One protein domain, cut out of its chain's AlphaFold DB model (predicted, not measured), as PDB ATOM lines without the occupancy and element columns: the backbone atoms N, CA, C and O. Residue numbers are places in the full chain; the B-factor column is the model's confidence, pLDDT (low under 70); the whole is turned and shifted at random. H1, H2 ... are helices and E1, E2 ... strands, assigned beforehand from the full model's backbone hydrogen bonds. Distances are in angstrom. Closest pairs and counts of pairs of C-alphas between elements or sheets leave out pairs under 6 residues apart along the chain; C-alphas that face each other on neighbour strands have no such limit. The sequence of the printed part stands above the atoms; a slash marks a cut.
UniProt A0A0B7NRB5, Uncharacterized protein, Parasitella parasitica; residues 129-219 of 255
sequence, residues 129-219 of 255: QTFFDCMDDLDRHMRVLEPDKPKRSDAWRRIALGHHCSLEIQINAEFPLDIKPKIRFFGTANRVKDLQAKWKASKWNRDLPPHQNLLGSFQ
ATOM      1  N   GLN A 129     -11.147 -27.222 -53.765       93.06
ATOM      2  CA  GLN A 129     -11.532 -26.633 -55.049       93.06
ATOM      3  C   GLN A 129     -12.329 -25.330 -54.887       93.06
ATOM      4  O   GLN A 129     -11.954 -24.313 -55.461       93.06
ATOM      5  N   THR A 130     -13.336 -25.304 -54.009       95.00
ATOM      6  CA  THR A 130     -14.123 -24.086 -53.735       95.00
ATOM      7  C   THR A 130     -13.255 -22.925 -53.247       95.00
ATOM      8  O   THR A 130     -13.504 -21.768 -53.583       95.00
ATOM      9  N   PHE A 131     -12.229 -23.210 -52.441       95.75
ATOM     10  CA  PHE A 131     -11.292 -22.186 -51.988       95.75
ATOM     11  C   PHE A 131     -10.452 -21.664 -53.155       95.75
ATOM     12  O   PHE A 131     -10.320 -20.451 -53.302       95.75
ATOM     13  N   PHE A 132      -9.941 -22.548 -54.013       94.94
ATOM     14  CA  PHE A 132      -9.192 -22.146 -55.203       94.94
ATOM     15  C   PHE A 132     -10.026 -21.292 -56.155       94.94
ATOM     16  O   PHE A 132      -9.536 -20.254 -56.597       94.94
ATOM     17  N   ASP A 133     -11.286 -21.659 -56.380       95.00
ATOM     18  CA  ASP A 133     -12.217 -20.890 -57.208       95.00
ATOM     19  C   ASP A 133     -12.452 -19.490 -56.619       95.00
ATOM     20  O   ASP A 133     -12.402 -18.489 -57.332       95.00
ATOM     21  N   CYS A 134     -12.624 -19.394 -55.295       95.38
ATOM     22  CA  CYS A 134     -12.775 -18.114 -54.600       95.38
ATOM     23  C   CYS A 134     -11.547 -17.208 -54.753       95.38
ATOM     24  O   CYS A 134     -11.701 -15.996 -54.930       95.38
ATOM     25  N   MET A 135     -10.342 -17.774 -54.652       95.25
ATOM     26  CA  MET A 135      -9.099 -17.016 -54.810       95.25
ATOM     27  C   MET A 135      -8.885 -16.597 -56.268       95.25
ATOM     28  O   MET A 135      -8.545 -15.442 -56.503       95.25
ATOM     29  N   ASP A 136      -9.171 -17.470 -57.241       92.81
ATOM     30  CA  ASP A 136      -9.083 -17.151 -58.676       92.81
ATOM     31  C   ASP A 136     -10.061 -16.042 -59.073       92.81
ATOM     32  O   ASP A 136      -9.716 -15.135 -59.829       92.81
ATOM     33  N   ASP A 137     -11.286 -16.091 -58.550       93.44
ATOM     34  CA  ASP A 137     -12.275 -15.039 -58.758       93.44
ATOM     35  C   ASP A 137     -11.836 -13.713 -58.145       93.44
ATOM     36  O   ASP A 137     -12.067 -12.656 -58.731       93.44
ATOM     37  N   LEU A 138     -11.211 -13.741 -56.972       93.62
ATOM     38  CA  LEU A 138     -10.706 -12.536 -56.331       93.62
ATOM     39  C   LEU A 138      -9.534 -11.944 -57.127       93.62
ATOM     40  O   LEU A 138      -9.563 -10.751 -57.424       93.62
ATOM     41  N   ASP A 139      -8.578 -12.775 -57.542       92.56
ATOM     42  CA  ASP A 139      -7.401 -12.371 -58.322       92.56
ATOM     43  C   ASP A 139      -7.788 -11.840 -59.718       92.56
ATOM     44  O   ASP A 139      -7.113 -10.969 -60.263       92.56
ATOM     45  N   ARG A 140      -8.906 -12.314 -60.286       92.94
ATOM     46  CA  ARG A 140      -9.416 -11.859 -61.590       92.94
ATOM     47  C   ARG A 140     -10.142 -10.515 -61.540       92.94
ATOM     48  O   ARG A 140     -10.066  -9.761 -62.504       92.94
ATOM     49  N   HIS A 141     -10.894 -10.241 -60.474       92.56
ATOM     50  CA  HIS A 141     -11.797  -9.080 -60.418       92.56
ATOM     51  C   HIS A 141     -11.268  -7.925 -59.563       92.56
ATOM     52  O   HIS A 141     -11.765  -6.801 -59.655       92.56
ATOM     53  N   MET A 142     -10.273  -8.187 -58.716       91.25
ATOM     54  CA  MET A 142      -9.731  -7.208 -57.783       91.25
ATOM     55  C   MET A 142      -8.270  -6.906 -58.105       91.25
ATOM     56  O   MET A 142      -7.506  -7.776 -58.511       91.25
ATOM     57  N   ARG A 143      -7.840  -5.668 -57.845       92.25
ATOM     58  CA  ARG A 143      -6.432  -5.280 -57.982       92.25
ATOM     59  C   ARG A 143      -5.626  -5.774 -56.779       92.25
ATOM     60  O   ARG A 143      -5.520  -5.071 -55.770       92.25
ATOM     61  N   VAL A 144      -5.083  -6.982 -56.889       94.38
ATOM     62  CA  VAL A 144      -4.172  -7.570 -55.898       94.38
ATOM     63  C   VAL A 144      -2.818  -6.859 -55.952       94.38
ATOM     64  O   VAL A 144      -2.226  -6.695 -57.012       94.38
ATOM     65  N   LEU A 145      -2.363  -6.397 -54.793       93.50
ATOM     66  CA  LEU A 145      -1.061  -5.778 -54.560       93.50
ATOM     67  C   LEU A 145      -0.056  -6.800 -54.031       93.50
ATOM     68  O   LEU A 145       1.100  -6.790 -54.436       93.50
ATOM     69  N   GLU A 146      -0.489  -7.656 -53.100       94.25
ATOM     70  CA  GLU A 146       0.371  -8.662 -52.479       94.25
ATOM     71  C   GLU A 146      -0.404  -9.964 -52.221       94.25
ATOM     72  O   GLU A 146      -1.577  -9.909 -51.830       94.25
ATOM     73  N   PRO A 147       0.250 -11.126 -52.381       93.81
ATOM     74  CA  PRO A 147       1.566 -11.310 -53.015       93.81
ATOM     75  C   PRO A 147       1.531 -11.007 -54.530       93.81
ATOM     76  O   PRO A 147       0.497 -11.174 -55.164       93.81
ATOM     77  N   ASP A 148       2.662 -10.584 -55.114       85.06
ATOM     78  CA  ASP A 148       2.786 -10.290 -56.563       85.06
ATOM     79  C   ASP A 148       2.469 -11.516 -57.440       85.06
ATOM     80  O   ASP A 148       1.819 -11.429 -58.477       85.06
ATOM     81  N   LYS A 149       2.891 -12.702 -56.983       85.44
ATOM     82  CA  LYS A 149       2.617 -13.988 -57.636       85.44
ATOM     83  C   LYS A 149       1.979 -14.937 -56.634       85.44
ATOM     84  O   LYS A 149       2.705 -15.699 -55.989       85.44
ATOM     85  N   PRO A 150       0.651 -14.869 -56.461       89.06
ATOM     86  CA  PRO A 150      -0.010 -15.674 -55.459       89.06
ATOM     87  C   PRO A 150       0.089 -17.166 -55.732       89.06
ATOM     88  O   PRO A 150      -0.106 -17.634 -56.855       89.06
ATOM     89  N   LYS A 151       0.367 -17.923 -54.674       86.94
ATOM     90  CA  LYS A 151       0.352 -19.380 -54.694       86.94
ATOM     91  C   LYS A 151      -1.017 -19.904 -54.287       86.94
ATOM     92  O   LYS A 151      -1.801 -19.238 -53.612       86.94
ATOM     93  N   ARG A 152      -1.272 -21.163 -54.633       87.31
ATOM     94  CA  ARG A 152      -2.464 -21.906 -54.198       87.31
ATOM     95  C   ARG A 152      -2.503 -22.125 -52.676       87.31
ATOM     96  O   ARG A 152      -3.583 -22.277 -52.119       87.31
ATOM     97  N   SER A 153      -1.360 -22.071 -51.990       88.44
ATOM     98  CA  SER A 153      -1.265 -22.105 -50.524       88.44
ATOM     99  C   SER A 153      -1.515 -20.749 -49.846       88.44
ATOM    100  O   SER A 153      -1.783 -20.712 -48.644       88.44
ATOM    101  N   ASP A 154      -1.469 -19.635 -50.585       91.56
ATOM    102  CA  ASP A 154      -1.658 -18.298 -50.020       91.56
ATOM    103  C   ASP A 154      -3.144 -18.016 -49.784       91.56
ATOM    104  O   ASP A 154      -3.883 -17.652 -50.700       91.56
ATOM    105  N   ALA A 155      -3.577 -18.119 -48.529       94.50
ATOM    106  CA  ALA A 155      -4.955 -17.863 -48.106       94.50
ATOM    107  C   ALA A 155      -5.256 -16.382 -47.796       94.50
ATOM    108  O   ALA A 155      -6.203 -16.063 -47.076       94.50
ATOM    109  N   TRP A 156      -4.433 -15.463 -48.296       96.00
ATOM    110  CA  TRP A 156      -4.563 -14.032 -48.038       96.00
ATOM    111  C   TRP A 156      -4.245 -13.206 -49.281       96.00
ATOM    112  O   TRP A 156      -3.508 -13.657 -50.159       96.00
ATOM    113  N   ARG A 157      -4.806 -11.996 -49.357       97.31
ATOM    114  CA  ARG A 157      -4.520 -11.012 -50.411       97.31
ATOM    115  C   ARG A 157      -4.532  -9.606 -49.849       97.31
ATOM    116  O   ARG A 157      -5.423  -9.266 -49.072       97.31
ATOM    117  N   ARG A 158      -3.611  -8.762 -50.304       97.62
ATOM    118  CA  ARG A 158      -3.712  -7.311 -50.166       97.62
ATOM    119  C   ARG A 158      -4.291  -6.729 -51.445       97.62
ATOM    120  O   ARG A 158      -3.746  -6.953 -52.513       97.62
ATOM    121  N   ILE A 159      -5.383  -5.990 -51.344       96.00
ATOM    122  CA  ILE A 159      -6.196  -5.501 -52.457       96.00
ATOM    123  C   ILE A 159      -6.262  -3.977 -52.397       96.00
ATOM    124  O   ILE A 159      -6.526  -3.403 -51.335       96.00
ATOM    125  N   ALA A 160      -6.048  -3.311 -53.528       93.56
ATOM    126  CA  ALA A 160      -6.227  -1.869 -53.639       93.56
ATOM    127  C   ALA A 160      -7.715  -1.484 -53.579       93.56
ATOM    128  O   ALA A 160      -8.558  -2.120 -54.204       93.56
ATOM    129  N   LEU A 161      -8.026  -0.407 -52.855       89.00
ATOM    130  CA  LEU A 161      -9.375   0.174 -52.762       89.00
ATOM    131  C   LEU A 161      -9.488   1.547 -53.447       89.00
ATOM    132  O   LEU A 161     -10.544   2.175 -53.388       89.00
ATOM    133  N   GLY A 162      -8.395   2.041 -54.038       83.31
ATOM    134  CA  GLY A 162      -8.264   3.417 -54.528       83.31
ATOM    135  C   GLY A 162      -7.977   4.429 -53.409       83.31
ATOM    136  O   GLY A 162      -7.993   4.094 -52.221       83.31
ATOM    137  N   HIS A 163      -7.697   5.682 -53.783       82.81
ATOM    138  CA  HIS A 163      -7.414   6.794 -52.856       82.81
ATOM    139  C   HIS A 163      -6.334   6.479 -51.799       82.81
ATOM    140  O   HIS A 163      -6.521   6.737 -50.602       82.81
ATOM    141  N   HIS A 164      -5.234   5.855 -52.226       86.62
ATOM    142  CA  HIS A 164      -4.129   5.427 -51.356       86.62
ATOM    143  C   HIS A 164      -4.564   4.530 -50.178       86.62
ATOM    144  O   HIS A 164      -3.956   4.551 -49.106       86.62
ATOM    145  N   CYS A 165      -5.634   3.749 -50.360       92.44
ATOM    146  CA  CYS A 165      -6.103   2.767 -49.390       92.44
ATOM    147  C   CYS A 165      -6.008   1.346 -49.955       92.44
ATOM    148  O   CYS A 165      -6.270   1.099 -51.133       92.44
ATOM    149  N   SER A 166      -5.689   0.391 -49.089       96.00
ATOM    150  CA  SER A 166      -5.725  -1.039 -49.404       96.00
ATOM    151  C   SER A 166      -6.311  -1.825 -48.240       96.00
ATOM    152  O   SER A 166      -6.245  -1.376 -47.093       96.00
ATOM    153  N   LEU A 167      -6.834  -3.013 -48.511       96.75
ATOM    154  CA  LEU A 167      -7.200  -3.977 -47.479       96.75
ATOM    155  C   LEU A 167      -6.387  -5.253 -47.627       96.75
ATOM    156  O   LEU A 167      -6.061  -5.640 -48.734       96.75
ATOM    157  N   GLU A 168      -6.071  -5.901 -46.521       98.19
ATOM    158  CA  GLU A 168      -5.569  -7.268 -46.466       98.19
ATOM    159  C   GLU A 168      -6.709  -8.148 -45.972       98.19
ATOM    160  O   GLU A 168      -7.283  -7.880 -44.915       98.19
ATOM    161  N   ILE A 169      -7.061  -9.160 -46.756       97.12
ATOM    162  CA  ILE A 169      -8.111 -10.126 -46.458       97.12
ATOM    163  C   ILE A 169      -7.495 -11.504 -46.261       97.12
ATOM    164  O   ILE A 169      -6.638 -11.912 -47.038       97.12
ATOM    165  N   GLN A 170      -7.962 -12.225 -45.241       96.69
ATOM    166  CA  GLN A 170      -7.599 -13.618 -44.998       96.69
ATOM    167  C   GLN A 170      -8.830 -14.515 -45.164       96.69
ATOM    168  O   GLN A 170      -9.781 -14.420 -44.384       96.69
ATOM    169  N   ILE A 171      -8.800 -15.382 -46.175       95.31
ATOM    170  CA  ILE A 171      -9.863 -16.337 -46.494       95.31
ATOM    171  C   ILE A 171      -9.602 -17.647 -45.748       95.31
ATOM    172  O   ILE A 171      -8.473 -18.127 -45.672       95.31
ATOM    173  N   ASN A 172     -10.647 -18.240 -45.173       94.31
ATOM    174  CA  ASN A 172     -10.536 -19.568 -44.579       94.31
ATOM    175  C   ASN A 172     -10.526 -20.621 -45.698       94.31
ATOM    176  O   ASN A 172     -11.480 -20.695 -46.463       94.31
ATOM    177  N   ALA A 173      -9.479 -21.442 -45.787       93.25
ATOM    178  CA  ALA A 173      -9.372 -22.437 -46.852       93.25
ATOM    179  C   ALA A 173     -10.401 -23.576 -46.748       93.25
ATOM    180  O   ALA A 173     -10.809 -24.117 -47.768       93.25
ATOM    181  N   GLU A 174     -10.835 -23.951 -45.543       93.19
ATOM    182  CA  GLU A 174     -11.832 -25.015 -45.362       93.19
ATOM    183  C   GLU A 174     -13.263 -24.525 -45.594       93.19
ATOM    184  O   GLU A 174     -14.099 -25.275 -46.088       93.19
ATOM    185  N   PHE A 175     -13.534 -23.260 -45.262       94.56
ATOM    186  CA  PHE A 175     -14.866 -22.659 -45.323       94.56
ATOM    187  C   PHE A 175     -14.818 -21.259 -45.964       94.56
ATOM    188  O   PHE A 175     -15.136 -20.264 -45.301       94.56
ATOM    189  N   PRO A 176     -14.405 -21.145 -47.242       94.56
ATOM    190  CA  PRO A 176     -14.110 -19.860 -47.888       94.56
ATOM    191  C   PRO A 176     -15.335 -18.953 -48.051       94.56
ATOM    192  O   PRO A 176     -15.192 -17.732 -48.086       94.56
ATOM    193  N   LEU A 177     -16.535 -19.541 -48.120       95.81
ATOM    194  CA  LEU A 177     -17.800 -18.828 -48.298       95.81
ATOM    195  C   LEU A 177     -18.627 -18.718 -47.013       95.81
ATOM    196  O   LEU A 177     -19.448 -17.816 -46.899       95.81
ATOM    197  N   ASP A 178     -18.428 -19.588 -46.024       94.12
ATOM    198  CA  ASP A 178     -19.311 -19.622 -44.849       94.12
ATOM    199  C   ASP A 178     -18.873 -18.651 -43.743       94.12
ATOM    200  O   ASP A 178     -19.687 -18.231 -42.917       94.12
ATOM    201  N   ILE A 179     -17.591 -18.273 -43.717       91.19
ATOM    202  CA  ILE A 179     -17.006 -17.457 -42.650       91.19
ATOM    203  C   ILE A 179     -16.657 -16.071 -43.186       91.19
ATOM    204  O   ILE A 179     -15.820 -15.938 -44.077       91.19
ATOM    205  N   LYS A 180     -17.230 -15.023 -42.574       94.81
ATOM    206  CA  LYS A 180     -16.856 -13.636 -42.879       94.81
ATOM    207  C   LYS A 180     -15.349 -13.430 -42.622       94.81
ATOM    208  O   LYS A 180     -14.916 -13.580 -41.475       94.81
ATOM    209  N   PRO A 181     -14.563 -13.046 -43.641       95.38
ATOM    210  CA  PRO A 181     -13.114 -12.928 -43.520       95.38
ATOM    211  C   PRO A 181     -12.658 -11.876 -42.509       95.38
ATOM    212  O   PRO A 181     -13.312 -10.848 -42.289       95.38
ATOM    213  N   LYS A 182     -11.476 -12.097 -41.930       91.31
ATOM    214  CA  LYS A 182     -10.771 -11.045 -41.192       91.31
ATOM    215  C   LYS A 182     -10.138 -10.090 -42.201       91.31
ATOM    216  O   LYS A 182      -9.528 -10.541 -43.168       91.31
ATOM    217  N   ILE A 183     -10.297  -8.787 -41.960       96.12
ATOM    218  CA  ILE A 183      -9.752  -7.734 -42.818       96.12
ATOM    219  C   ILE A 183      -8.957  -6.727 -41.993       96.12
ATOM    220  O   ILE A 183      -9.407  -6.278 -40.935       96.12
ATOM    221  N   ARG A 184      -7.799  -6.332 -42.520       96.94
ATOM    222  CA  ARG A 184      -6.968  -5.231 -42.029       96.94
ATOM    223  C   ARG A 184      -6.888  -4.146 -43.099       96.94
ATOM    224  O   ARG A 184      -6.615  -4.438 -44.252       96.94
ATOM    225  N   PHE A 185      -7.113  -2.890 -42.726       97.06
ATOM    226  CA  PHE A 185      -7.060  -1.758 -43.658       97.06
ATOM    227  C   PHE A 185      -5.762  -0.969 -43.514       97.06
ATOM    228  O   PHE A 185      -5.205  -0.867 -42.421       97.06
ATOM    229  N   PHE A 186      -5.334  -0.363 -44.616       96.06
ATOM    230  CA  PHE A 186      -4.162   0.497 -44.720       96.06
ATOM    231  C   PHE A 186      -4.549   1.768 -45.472       96.06
ATOM    232  O   PHE A 186      -5.283   1.697 -46.457       96.06
ATOM    233  N   GLY A 187      -4.061   2.912 -45.004       94.31
ATOM    234  CA  GLY A 187      -4.382   4.233 -45.537       94.31
ATOM    235  C   GLY A 187      -4.345   5.284 -44.429       94.31
ATOM    236  O   GLY A 187      -3.853   5.027 -43.328       94.31
ATOM    237  N   THR A 188      -4.900   6.465 -44.695       93.06
ATOM    238  CA  THR A 188      -4.994   7.529 -43.686       93.06
ATOM    239  C   THR A 188      -5.934   7.136 -42.540       93.06
ATOM    240  O   THR A 188      -6.916   6.415 -42.734       93.06
ATOM    241  N   ALA A 189      -5.663   7.635 -41.328       92.94
ATOM    242  CA  ALA A 189      -6.387   7.228 -40.118       92.94
ATOM    243  C   ALA A 189      -7.910   7.434 -40.212       92.94
ATOM    244  O   ALA A 189      -8.673   6.583 -39.755       92.94
ATOM    245  N   ASN A 190      -8.356   8.535 -40.826       92.06
ATOM    246  CA  ASN A 190      -9.782   8.818 -41.004       92.06
ATOM    247  C   ASN A 190     -10.431   7.809 -41.959       92.06
ATOM    248  O   ASN A 190     -11.415   7.172 -41.596       92.06
ATOM    249  N   ARG A 191      -9.819   7.562 -43.125       90.06
ATOM    250  CA  ARG A 191     -10.354   6.597 -44.097       90.06
ATOM    251  C   ARG A 191     -10.378   5.175 -43.553       90.06
ATOM    252  O   ARG A 191     -11.344   4.453 -43.776       90.06
ATOM    253  N   VAL A 192      -9.346   4.770 -42.813       93.56
ATOM    254  CA  VAL A 192      -9.304   3.454 -42.163       93.56
ATOM    255  C   VAL A 192     -10.462   3.293 -41.175       93.56
ATOM    256  O   VAL A 192     -11.121   2.255 -41.191       93.56
ATOM    257  N   LYS A 193     -10.755   4.310 -40.353       94.62
ATOM    258  CA  LYS A 193     -11.898   4.276 -39.424       94.62
ATOM    259  C   LYS A 193     -13.230   4.129 -40.165       94.62
ATOM    260  O   LYS A 193     -14.044   3.291 -39.778       94.62
ATOM    261  N   ASP A 194     -13.422   4.876 -41.249       93.19
ATOM    262  CA  ASP A 194     -14.647   4.809 -42.055       93.19
ATOM    263  C   ASP A 194     -14.825   3.431 -42.707       93.19
ATOM    264  O   ASP A 194     -15.902   2.834 -42.644       93.19
ATOM    265  N   LEU A 195     -13.756   2.875 -43.288       94.56
ATOM    266  CA  LEU A 195     -13.762   1.540 -43.893       94.56
ATOM    267  C   LEU A 195     -14.030   0.443 -42.857       94.56
ATOM    268  O   LEU A 195     -14.794  -0.484 -43.123       94.56
ATOM    269  N   GLN A 196     -13.467   0.566 -41.653       95.75
ATOM    270  CA  GLN A 196     -13.760  -0.345 -40.547       95.75
ATOM    271  C   GLN A 196     -15.232  -0.282 -40.133       95.75
ATOM    272  O   GLN A 196     -15.828  -1.329 -39.877       95.75
ATOM    273  N   ALA A 197     -15.830   0.910 -40.071       95.06
ATOM    274  CA  ALA A 197     -17.250   1.062 -39.764       95.06
ATOM    275  C   ALA A 197     -18.131   0.424 -40.853       95.06
ATOM    276  O   ALA A 197     -19.019  -0.367 -40.527       95.06
ATOM    277  N   LYS A 198     -17.824   0.674 -42.135       94.56
ATOM    278  CA  LYS A 198     -18.506   0.041 -43.279       94.56
ATOM    279  C   LYS A 198     -18.402  -1.484 -43.234       94.56
ATOM    280  O   LYS A 198     -19.414  -2.171 -43.336       94.56
ATOM    281  N   TRP A 199     -17.205  -2.024 -42.998       95.38
ATOM    282  CA  TRP A 199     -17.000  -3.470 -42.898       95.38
ATOM    283  C   TRP A 199     -17.731  -4.088 -41.708       95.38
ATOM    284  O   TRP A 199     -18.294  -5.169 -41.832       95.38
ATOM    285  N   LYS A 200     -17.766  -3.421 -40.550       94.56
ATOM    286  CA  LYS A 200     -18.527  -3.907 -39.388       94.56
ATOM    287  C   LYS A 200     -20.028  -3.966 -39.669       94.56
ATOM    288  O   LYS A 200     -20.673  -4.917 -39.240       94.56
ATOM    289  N   ALA A 201     -20.562  -2.983 -40.392       94.69
ATOM    290  CA  ALA A 201     -21.975  -2.924 -40.753       94.69
ATOM    291  C   ALA A 201     -22.359  -3.880 -41.898       94.69
ATOM    292  O   ALA A 201     -23.530  -4.243 -42.021       94.69
ATOM    293  N   SER A 202     -21.403  -4.294 -42.737       94.44
ATOM    294  CA  SER A 202     -21.691  -5.161 -43.879       94.44
ATOM    295  C   SER A 202     -22.088  -6.577 -43.457       94.44
ATOM    296  O   SER A 202     -21.591  -7.131 -42.469       94.44
ATOM    297  N   LYS A 203     -22.969  -7.200 -44.240       93.75
ATOM    298  CA  LYS A 203     -23.319  -8.617 -44.096       93.75
ATOM    299  C   LYS A 203     -22.514  -9.439 -45.090       93.75
ATOM    300  O   LYS A 203     -22.309  -9.005 -46.217       93.75
ATOM    301  N   TRP A 204     -22.068 -10.609 -44.651       95.25
ATOM    302  CA  TRP A 204     -21.425 -11.582 -45.524       95.25
ATOM    303  C   TRP A 204     -22.486 -12.515 -46.098       95.25
ATOM    304  O   TRP A 204     -23.255 -13.105 -45.338       95.25
ATOM    305  N   ASN A 205     -22.545 -12.612 -47.422       95.75
ATOM    306  CA  ASN A 205     -23.423 -13.527 -48.128       95.75
ATOM    307  C   ASN A 205     -22.609 -14.723 -48.632       95.75
ATOM    308  O   ASN A 205     -21.756 -14.561 -49.502       95.75
ATOM    309  N   ARG A 206     -22.903 -15.909 -48.090       95.94
ATOM    310  CA  ARG A 206     -22.250 -17.172 -48.465       95.94
ATOM    311  C   ARG A 206     -22.557 -17.623 -49.893       95.94
ATOM    312  O   ARG A 206     -21.801 -18.403 -50.454       95.94
ATOM    313  N   ASP A 207     -23.643 -17.119 -50.472       96.31
ATOM    314  CA  ASP A 207     -24.061 -17.457 -51.834       96.31
ATOM    315  C   ASP A 207     -23.349 -16.591 -52.885       96.31
ATOM    316  O   ASP A 207     -23.576 -16.757 -54.082       96.31
ATOM    317  N   LEU A 208     -22.498 -15.648 -52.453       95.06
ATOM    318  CA  LEU A 208     -21.728 -14.770 -53.330       95.06
ATOM    319  C   LEU A 208     -20.222 -15.002 -53.156       95.06
ATOM    320  O   LEU A 208     -19.750 -15.162 -52.026       95.06
ATOM    321  N   PRO A 209     -19.436 -14.925 -54.243       94.31
ATOM    322  CA  PRO A 209     -17.987 -15.002 -54.158       94.31
ATOM    323  C   PRO A 209     -17.407 -13.830 -53.342       94.31
ATOM    324  O   PRO A 209     -18.023 -12.756 -53.241       94.31
ATOM    325  N   PRO A 210     -16.190 -13.979 -52.780       95.69
ATOM    326  CA  PRO A 210     -15.588 -12.957 -51.927       95.69
ATOM    327  C   PRO A 210     -15.496 -11.569 -52.564       95.69
ATOM    328  O   PRO A 210     -15.786 -10.577 -51.898       95.69
ATOM    329  N   HIS A 211     -15.156 -11.483 -53.855       95.00
ATOM    330  CA  HIS A 211     -15.041 -10.196 -54.544       95.00
ATOM    331  C   HIS A 211     -16.375  -9.427 -54.545       95.00
ATOM    332  O   HIS A 211     -16.391  -8.243 -54.218       95.00
ATOM    333  N   GLN A 212     -17.511 -10.092 -54.785       95.06
ATOM    334  CA  GLN A 212     -18.829  -9.443 -54.774       95.06
ATOM    335  C   GLN A 212     -19.227  -8.959 -53.380       95.06
ATOM    336  O   GLN A 212     -19.757  -7.854 -53.237       95.06
ATOM    337  N   ASN A 213     -18.916  -9.737 -52.340       95.69
ATOM    338  CA  ASN A 213     -19.101  -9.294 -50.959       95.69
ATOM    339  C   ASN A 213     -18.290  -8.022 -50.653       95.69
ATOM    340  O   ASN A 213     -18.789  -7.121 -49.971       95.69
ATOM    341  N   LEU A 214     -17.055  -7.923 -51.159       94.62
ATOM    342  CA  LEU A 214     -16.209  -6.737 -50.990       94.62
ATOM    343  C   LEU A 214     -16.758  -5.530 -51.755       94.62
ATOM    344  O   LEU A 214     -16.903  -4.460 -51.160       94.62
ATOM    345  N   LEU A 215     -17.123  -5.705 -53.029       92.12
ATOM    346  CA  LEU A 215     -17.720  -4.642 -53.843       92.12
ATOM    347  C   LEU A 215     -18.991  -4.094 -53.180       92.12
ATOM    348  O   LEU A 215     -19.109  -2.885 -52.984       92.12
ATOM    349  N   GLY A 216     -19.892  -4.977 -52.736       90.94
ATOM    350  CA  GLY A 216     -21.118  -4.589 -52.033       90.94
ATOM    351  C   GLY A 216     -20.867  -3.924 -50.674       90.94
ATOM    352  O   GLY A 216     -21.568  -2.984 -50.307       90.94
ATOM    353  N   SER A 217     -19.839  -4.359 -49.935       91.00
ATOM    354  CA  SER A 217     -19.498  -3.791 -48.619       91.00
ATOM    355  C   SER A 217     -18.946  -2.368 -48.705       91.00
ATOM    356  O   SER A 217     -19.175  -1.559 -47.804       91.00
ATOM    357  N   PHE A 218     -18.196  -2.064 -49.763       88.50
ATOM    358  CA  PHE A 218     -17.488  -0.790 -49.901       88.50
ATOM    359  C   PHE A 218     -18.055   0.114 -50.998       88.50
ATOM    360  O   PHE A 218     -17.598   1.251 -51.104       88.50
ATOM    361  N   GLN A 219     -19.076  -0.349 -51.731       78.12
ATOM    362  CA  GLN A 219     -19.667   0.330 -52.892       78.12
ATOM    363  C   GLN A 219     -18.607   0.643 -53.958       78.12
ATOM    364  O   GLN A 219     -18.561   1.738 -54.510       78.12
TER     365      GLN A 219
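What this domain is: This is residues 129 to 219 of the 255 residues of an uncharacterized protein of Parasitella parasitica (UniProt A0A0B7NRB5). A twisted wall of four strands, E1 to E4, has one helix, H2, packed over it along edge strand E4, while H3 touches both H2 and H1, and H1 and H3 only graze the sheet. The printed part has 91 residues, with named elements in the order H1 E1 E2 E3 E4 H2 H3, class mixed. The sheet, E1 - E2 - E3 - E4, is antiparallel. The whole is compact, with a radius of gyration of the C-alphas of 12.5 A and spans of 38 by 28 by 18 A.

Where its parts are: Find C-alpha 129 at (-11.532, -26.633, -55.049); from there H1 runs 18.4 A to residue 141. Next come E1, residues 144 to 146, E2, 156 to 162, 19.0 A long, E3, 165 to 170, 17.0 A, and E4, 182 to 186, 13.8 A. H2, residues 189 to 201, is 18.6 A long; H3, 210 to 218, 12.5 A, ends at C-alpha 218, (-17.488, -0.790, -49.901).

How they stand to each other: E1 to E4 form a meander, each strand the antiparallel neighbour of the one before. Look for N 145 and O 158, 2.7 A, between E1 and E2; N 159 and O 167, 2.7 A, between E2 and E3; N 168 and O 184, 2.8 A, between E3 and E4. H2 lies over E4 in two layers, helix on one face of the sheet, at a height of 9.4 A; C-alphas 185 and 192 are closest, 5.9 A. H3 touches H1 at C-alphas 138 and 211, 5.2 A, and H2 at 199 and 217, 6.3 A. In H1, H2 and H3 every O i to N i+4 pair is within hydrogen-bond range.

The domain as a whole: C-alphas 129 and 190 are farthest apart, 38.2 A. The printed part has no cut; the link E3 to E4 is long. No printed residue is under pLDDT 70.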